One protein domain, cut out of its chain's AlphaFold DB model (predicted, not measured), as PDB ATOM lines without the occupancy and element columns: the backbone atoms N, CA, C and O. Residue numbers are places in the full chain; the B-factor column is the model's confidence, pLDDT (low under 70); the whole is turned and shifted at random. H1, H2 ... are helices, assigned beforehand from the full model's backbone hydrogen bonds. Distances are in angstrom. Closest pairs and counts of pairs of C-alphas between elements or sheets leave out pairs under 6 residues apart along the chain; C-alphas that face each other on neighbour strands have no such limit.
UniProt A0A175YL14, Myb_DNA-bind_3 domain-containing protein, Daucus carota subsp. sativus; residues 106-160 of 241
ATOM      1  N   PHE A 106     225.359 170.790 296.079       79.50
ATOM      2  CA  PHE A 106     224.044 170.640 295.473       79.50
ATOM      3  C   PHE A 106     224.156 169.857 294.172       79.50
ATOM      4  O   PHE A 106     225.118 170.025 293.422       79.50
ATOM      5  N   THR A 107     223.160 169.024 293.913       84.94
ATOM      6  CA  THR A 107     223.041 168.245 292.685       84.94
ATOM      7  C   THR A 107     221.692 168.545 292.055       84.94
ATOM      8  O   THR A 107     220.705 168.700 292.760       84.94
ATOM      9  N   ALA A 108     221.640 168.670 290.737       84.88
ATOM     10  CA  ALA A 108     220.393 168.815 289.995       84.88
ATOM     11  C   ALA A 108     220.649 168.423 288.532       84.88
ATOM     12  O   ALA A 108     221.800 168.521 288.089       84.88
ATOM     13  N   PRO A 109     219.626 167.979 287.783       88.50
ATOM     14  CA  PRO A 109     219.712 167.858 286.329       88.50
ATOM     15  C   PRO A 109     220.110 169.190 285.676       88.50
ATOM     16  O   PRO A 109     219.794 170.254 286.208       88.50
ATOM     17  N   ASN A 110     220.767 169.144 284.512       85.62
ATOM     18  CA  ASN A 110     221.204 170.358 283.805       85.62
ATOM     19  C   ASN A 110     220.037 171.315 283.519       85.62
ATOM     20  O   ASN A 110     220.158 172.501 283.790       85.62
ATOM     21  N   GLU A 111     218.883 170.791 283.097       85.94
ATOM     22  CA  GLU A 111     217.665 171.581 282.841       85.94
ATOM     23  C   GLU A 111     217.238 172.408 284.066       85.94
ATOM     24  O   GLU A 111     216.897 173.584 283.964       85.94
ATOM     25  N   VAL A 112     217.343 171.812 285.257       82.69
ATOM     26  CA  VAL A 112     216.997 172.455 286.530       82.69
ATOM     27  C   VAL A 112     218.008 173.552 286.894       82.69
ATOM     28  O   VAL A 112     217.622 174.603 287.416       82.69
ATOM     29  N   TRP A 113     219.298 173.344 286.602       84.12
ATOM     30  CA  TRP A 113     220.319 174.388 286.738       84.12
ATOM     31  C   TRP A 113     220.088 175.541 285.763       84.12
ATOM     32  O   TRP A 113     220.159 176.701 286.173       84.12
ATOM     33  N   ASP A 114     219.778 175.235 284.505       84.06
ATOM     34  CA  ASP A 114     219.565 176.227 283.456       84.06
ATOM     35  C   ASP A 114     218.370 177.124 283.774       84.06
ATOM     36  O   ASP A 114     218.483 178.349 283.716       84.06
ATOM     37  N   ASP A 115     217.244 176.549 284.192       82.44
ATOM     38  CA  ASP A 115     216.048 177.318 284.542       82.44
ATOM     39  C   ASP A 115     216.257 178.184 285.789       82.44
ATOM     40  O   ASP A 115     215.817 179.339 285.845       82.44
ATOM     41  N   TYR A 116     216.998 177.674 286.776       79.88
ATOM     42  CA  TYR A 116     217.381 178.454 287.949       79.88
ATOM     43  C   TYR A 116     218.265 179.652 287.579       79.88
ATOM     44  O   TYR A 116     218.007 180.777 288.023       79.88
ATOM     45  N   LEU A 117     219.284 179.425 286.745       82.75
ATOM     46  CA  LEU A 117     220.182 180.475 286.275       82.75
ATOM     47  C   LEU A 117     219.431 181.506 285.430       82.75
ATOM     48  O   LEU A 117     219.567 182.700 285.698       82.75
ATOM     49  N   LYS A 118     218.580 181.082 284.487       83.44
ATOM     50  CA  LYS A 118     217.728 181.981 283.686       83.44
ATOM     51  C   LYS A 118     216.895 182.901 284.573       83.44
ATOM     52  O   LYS A 118     216.868 184.105 284.329       83.44
ATOM     53  N   ARG A 119     216.274 182.373 285.634       80.25
ATOM     54  CA  ARG A 119     215.458 183.180 286.552       80.25
ATOM     55  C   ARG A 119     216.286 184.209 287.327       80.25
ATOM     56  O   ARG A 119     215.850 185.348 287.476       80.25
ATOM     57  N   ILE A 120     217.490 183.850 287.784       80.38
ATOM     58  CA  ILE A 120     218.420 184.806 288.418       80.38
ATOM     59  C   ILE A 120     218.832 185.895 287.427       80.38
ATOM     60  O   ILE A 120     218.788 187.080 287.756       80.38
ATOM     61  N   PHE A 121     219.206 185.501 286.209       81.19
ATOM     62  CA  PHE A 121     219.576 186.445 285.163       81.19
ATOM     63  C   PHE A 121     218.409 187.350 284.765       81.19
ATOM     64  O   PHE A 121     218.652 188.519 284.493       81.19
ATOM     65  N   GLY A 122     217.163 186.868 284.789       81.38
ATOM     66  CA  GLY A 122     215.964 187.693 284.605       81.38
ATOM     67  C   GLY A 122     215.878 188.809 285.646       81.38
ATOM     68  O   GLY A 122     215.876 189.986 285.291       81.38
ATOM     69  N   VAL A 123     215.965 188.462 286.935       80.62
ATOM     70  CA  VAL A 123     215.980 189.448 288.035       80.62
ATOM     71  C   VAL A 123     217.123 190.454 287.872       80.62
ATOM     72  O   VAL A 123     216.935 191.657 288.062       80.62
ATOM     73  N   PHE A 124     218.316 189.987 287.499       82.62
ATOM     74  CA  PHE A 124     219.458 190.871 287.277       82.62
ATOM     75  C   PHE A 124     219.304 191.752 286.041       82.62
ATOM     76  O   PHE A 124     219.665 192.917 286.125       82.62
ATOM     77  N   LYS A 125     218.734 191.269 284.935       82.75
ATOM     78  CA  LYS A 125     218.422 192.089 283.752       82.75
ATOM     79  C   LYS A 125     217.371 193.157 284.050       82.75
ATOM     80  O   LYS A 125     217.463 194.264 283.520       82.75
ATOM     81  N   SER A 126     216.413 192.841 284.918       80.81
ATOM     82  CA  SER A 126     215.395 193.772 285.407       80.81
ATOM     83  C   SER A 126     216.010 194.887 286.263       80.81
ATOM     84  O   SER A 126     215.743 196.070 286.061       80.81
ATOM     85  N   ARG A 127     216.910 194.519 287.190       78.19
ATOM     86  CA  ARG A 127     217.549 195.442 288.150       78.19
ATOM     87  C   ARG A 127     218.751 196.202 287.597       78.19
ATOM     88  O   ARG A 127     218.972 197.347 287.975       78.19
ATOM     89  N   PHE A 128     219.547 195.570 286.746       84.88
ATOM     90  CA  PHE A 128     220.800 196.101 286.230       84.88
ATOM     91  C   PHE A 128     220.757 196.104 284.705       84.88
ATOM     92  O   PHE A 128     220.964 195.091 284.035       84.88
ATOM     93  N   THR A 129     220.542 197.293 284.148       83.50
ATOM     94  CA  THR A 129     220.465 197.520 282.699       83.50
ATOM     95  C   THR A 129     221.743 197.137 281.953       83.50
ATOM     96  O   THR A 129     221.684 196.886 280.752       83.50
ATOM     97  N   ILE A 130     222.878 197.004 282.652       81.69
ATOM     98  CA  ILE A 130     224.143 196.509 282.088       81.69
ATOM     99  C   ILE A 130     224.017 195.111 281.463       81.69
ATOM    100  O   ILE A 130     224.767 194.796 280.549       81.69
ATOM    101  N   PHE A 131     223.050 194.292 281.899       80.19
ATOM    102  CA  PHE A 131     222.799 192.968 281.315       80.19
ATOM    103  C   PHE A 131     221.810 192.980 280.138       80.19
ATOM    104  O   PHE A 131     221.553 191.922 279.561       80.19
ATOM    105  N   LYS A 132     221.228 194.139 279.785       76.56
ATOM    106  CA  LYS A 132     220.328 194.273 278.624       76.56
ATOM    107  C   LYS A 132     221.086 194.446 277.307       76.56
ATOM    108  O   LYS A 132     220.554 194.101 276.261       76.56
ATOM    109  N   VAL A 133     222.317 194.952 277.359       74.94
ATOM    110  CA  VAL A 133     223.179 195.134 276.184       74.94
ATOM    111  C   VAL A 133     224.311 194.115 276.247       74.94
ATOM    112  O   VAL A 133     224.868 193.878 277.318       74.94
ATOM    113  N   ALA A 134     224.652 193.506 275.108       68.69
ATOM    114  CA  ALA A 134     225.798 192.613 275.019       68.69
ATOM    115  C   ALA A 134     227.071 193.390 275.375       68.69
ATOM    116  O   ALA A 134     227.500 194.285 274.647       68.69
ATOM    117  N   ALA A 135     227.642 193.083 276.535       68.31
ATOM    118  CA  ALA A 135     228.791 193.811 277.026       68.31
ATOM    119  C   ALA A 135     230.035 193.410 276.205       68.31
ATOM    120  O   ALA A 135     230.316 192.213 276.102       68.31
ATOM    121  N   PRO A 136     230.810 194.359 275.642       78.81
ATOM    122  CA  PRO A 136     231.971 194.074 274.794       78.81
ATOM    123  C   PRO A 136     233.199 193.673 275.631       78.81
ATOM    124  O   PRO A 136     234.323 194.097 275.375       78.81
ATOM    125  N   PHE A 137     232.982 192.896 276.689       81.44
ATOM    126  CA  PHE A 137     234.017 192.472 277.617       81.44
ATOM    127  C   PHE A 137     234.351 190.999 277.416       81.44
ATOM    128  O   PHE A 137     233.518 190.215 276.961       81.44
ATOM    129  N   SER A 138     235.564 190.614 277.814       85.25
ATOM    130  CA  SER A 138     235.960 189.206 277.875       85.25
ATOM    131  C   SER A 138     235.018 188.408 278.786       85.25
ATOM    132  O   SER A 138     234.443 188.957 279.728       85.25
ATOM    133  N   PHE A 139     234.904 187.099 278.557       83.06
ATOM    134  CA  PHE A 139     234.074 186.219 279.387       83.06
ATOM    135  C   PHE A 139     234.411 186.322 280.887       83.06
ATOM    136  O   PHE A 139     233.511 186.368 281.723       83.06
ATOM    137  N   GLN A 140     235.698 186.438 281.226       85.81
ATOM    138  CA  GLN A 140     236.162 186.606 282.606       85.81
ATOM    139  C   GLN A 140     235.571 187.868 283.252       85.81
ATOM    140  O   GLN A 140     234.989 187.813 284.334       85.81
ATOM    141  N   THR A 141     235.654 189.000 282.554       84.56
ATOM    142  CA  THR A 141     235.103 190.281 283.015       84.56
ATOM    143  C   THR A 141     233.576 190.239 283.107       84.56
ATOM    144  O   THR A 141     232.997 190.788 284.042       84.56
ATOM    145  N   GLN A 142     232.903 189.559 282.173       81.62
ATOM    146  CA  GLN A 142     231.453 189.366 282.238       81.62
ATOM    147  C   GLN A 142     231.045 188.574 283.492       81.62
ATOM    148  O   GLN A 142     230.097 188.962 284.175       81.62
ATOM    149  N   ALA A 143     231.778 187.514 283.846       84.25
ATOM    150  CA  ALA A 143     231.525 186.742 285.063       84.25
ATOM    151  C   ALA A 143     231.737 187.580 286.338       84.25
ATOM    152  O   ALA A 143     230.920 187.534 287.260       84.25
ATOM    153  N   GLU A 144     232.794 188.393 286.380       86.62
ATOM    154  CA  GLU A 144     233.069 189.302 287.500       86.62
ATOM    155  C   GLU A 144     231.973 190.363 287.671       86.62
ATOM    156  O   GLU A 144     231.553 190.636 288.798       86.62
ATOM    157  N   LEU A 145     231.434 190.900 286.571       86.31
ATOM    158  CA  LEU A 145     230.296 191.825 286.600       86.31
ATOM    159  C   LEU A 145     229.039 191.176 287.192       86.31
ATOM    160  O   LEU A 145     228.370 191.790 288.022       86.31
ATOM    161  N   VAL A 146     228.736 189.924 286.827       84.94
ATOM    162  CA  VAL A 146     227.616 189.169 287.420       84.94
ATOM    163  C   VAL A 146     227.791 189.027 288.931       84.94
ATOM    164  O   VAL A 146     226.848 189.279 289.685       84.94
ATOM    165  N   LEU A 147     228.996 188.684 289.394       85.25
ATOM    166  CA  LEU A 147     229.296 188.559 290.824       85.25
ATOM    167  C   LEU A 147     229.189 189.902 291.561       85.25
ATOM    168  O   LEU A 147     228.617 189.956 292.653       85.25
ATOM    169  N   ALA A 148     229.680 190.989 290.961       88.25
ATOM    170  CA  ALA A 148     229.578 192.334 291.520       88.25
ATOM    171  C   ALA A 148     228.111 192.785 291.650       88.25
ATOM    172  O   ALA A 148     227.695 193.247 292.715       88.25
ATOM    173  N   CYS A 149     227.301 192.577 290.607       85.81
ATOM    174  CA  CYS A 149     225.867 192.863 290.624       85.81
ATOM    175  C   CYS A 149     225.115 192.010 291.654       85.81
ATOM    176  O   CYS A 149     224.269 192.537 292.374       85.81
ATOM    177  N   ALA A 150     225.452 190.724 291.793       83.94
ATOM    178  CA  ALA A 150     224.882 189.864 292.831       83.94
ATOM    179  C   ALA A 150     225.225 190.368 294.245       83.94
ATOM    180  O   ALA A 150     224.362 190.405 295.126       83.94
ATOM    181  N   GLY A 151     226.472 190.795 294.464       85.69
ATOM    182  CA  GLY A 151     226.912 191.410 295.716       85.69
ATOM    183  C   GLY A 151     226.139 192.689 296.038       85.69
ATOM    184  O   GLY A 151     225.600 192.825 297.140       85.69
ATOM    185  N   LEU A 152     226.013 193.588 295.059       85.50
ATOM    186  CA  LEU A 152     225.265 194.837 295.192       85.50
ATOM    187  C   LEU A 152     223.771 194.586 295.438       85.50
ATOM    188  O   LEU A 152     223.187 195.213 296.318       85.50
ATOM    189  N   HIS A 153     223.166 193.627 294.734       82.25
ATOM    190  CA  HIS A 153     221.776 193.220 294.947       82.25
ATOM    191  C   HIS A 153     221.544 192.742 296.384       82.25
ATOM    192  O   HIS A 153     220.619 193.198 297.055       82.25
ATOM    193  N   ASN A 154     222.419 191.869 296.891       79.50
ATOM    194  CA  ASN A 154     222.323 191.358 298.258       79.50
ATOM    195  C   ASN A 154     222.509 192.461 299.311       79.50
ATOM    196  O   ASN A 154     221.855 192.428 300.355       79.50
ATOM    197  N   PHE A 155     223.387 193.430 299.045       81.69
ATOM    198  CA  PHE A 155     223.584 194.592 299.906       81.69
ATOM    199  C   PHE A 155     222.341 195.492 299.931       81.69
ATOM    200  O   PHE A 155     221.818 195.784 301.005       81.69
ATOM    201  N   LEU A 156     221.815 195.856 298.759       77.31
ATOM    202  CA  LEU A 156     220.620 196.693 298.638       77.31
ATOM    203  C   LEU A 156     219.399 196.036 299.286       77.31
ATOM    204  O   LEU A 156     218.698 196.696 300.044       77.31
ATOM    205  N   ARG A 157     219.201 194.725 299.101       70.44
ATOM    206  CA  ARG A 157     218.114 193.972 299.749       70.44
ATOM    207  C   ARG A 157     218.179 194.018 301.280       70.44
ATOM    208  O   ARG A 157     217.166 193.868 301.959       70.44
ATOM    209  N   LYS A 158     219.378 194.164 301.842       69.00
ATOM    210  CA  LYS A 158     219.592 194.205 303.290       69.00
ATOM    211  C   LYS A 158     219.352 195.601 303.874       69.00
ATOM    212  O   LYS A 158     218.851 195.691 304.993       69.00
ATOM    213  N   GLU A 159     219.705 196.654 303.139       71.75
ATOM    214  CA  GLU A 159     219.711 198.037 303.641       71.75
ATOM    215  C   GLU A 159     218.505 198.878 303.157       71.75
ATOM    216  O   GLU A 159     218.060 199.769 303.880       71.75
ATOM    217  N   CYS A 160     217.904 198.576 301.998       56.06
ATOM    218  CA  CYS A 160     216.742 199.287 301.446       56.06
ATOM    219  C   CYS A 160     215.461 198.432 301.512       56.06
ATOM    220  O   CYS A 160     215.409 197.320 300.999       56.06
TER     221      CYS A 160
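What this domain is: This is residues 106 to 160 of the 241 residues of the protein "Myb_DNA-bind_3 domain-containing protein" of Daucus carota subsp. sativus (UniProt A0A175YL14). Two long helices make a loose T: the first, H1, comes in from one side, and its last part ends near the middle of the second, H2, while a long loop, residues 128 to 138, goes round to where H2 begins. Residues 106 to 119 and 154 to 160 stick out. The printed part has 55 residues, with H1 then H2 and no named strand; it is all helix. It is loose, with a radius of gyration of the C-alphas of 12.6 A and spans of 32 by 31 by 18 A.

How they stand to each other: H1, residues 110 to 127, and H2, residues 139 to 159, are close but not clearly touching. Their closest C-alphas, those of Phe 124 and Cys 149, are 7.5 A apart. They run the same way at a steep tilt of 66 degrees. In H1 and H2 every O i to N i+4 pair is within hydrogen-bond range.

Where its parts are: H1 begins at C-alpha 110, (221.204, 170.358, 283.805), and is 25.7 A long from first to last C-alpha. H2, 30.6 A long, ends at C-alpha 159, (219.711, 198.037, 303.641).

The domain as a whole: The C-alphas farthest apart, those of Pro 109 and Cys 160, are 35.0 A apart. The printed part has no cut, and the link from H1 to H2 is long, with 11 residues. Residues 134 to 135, 158 and 160 have pLDDT under 70.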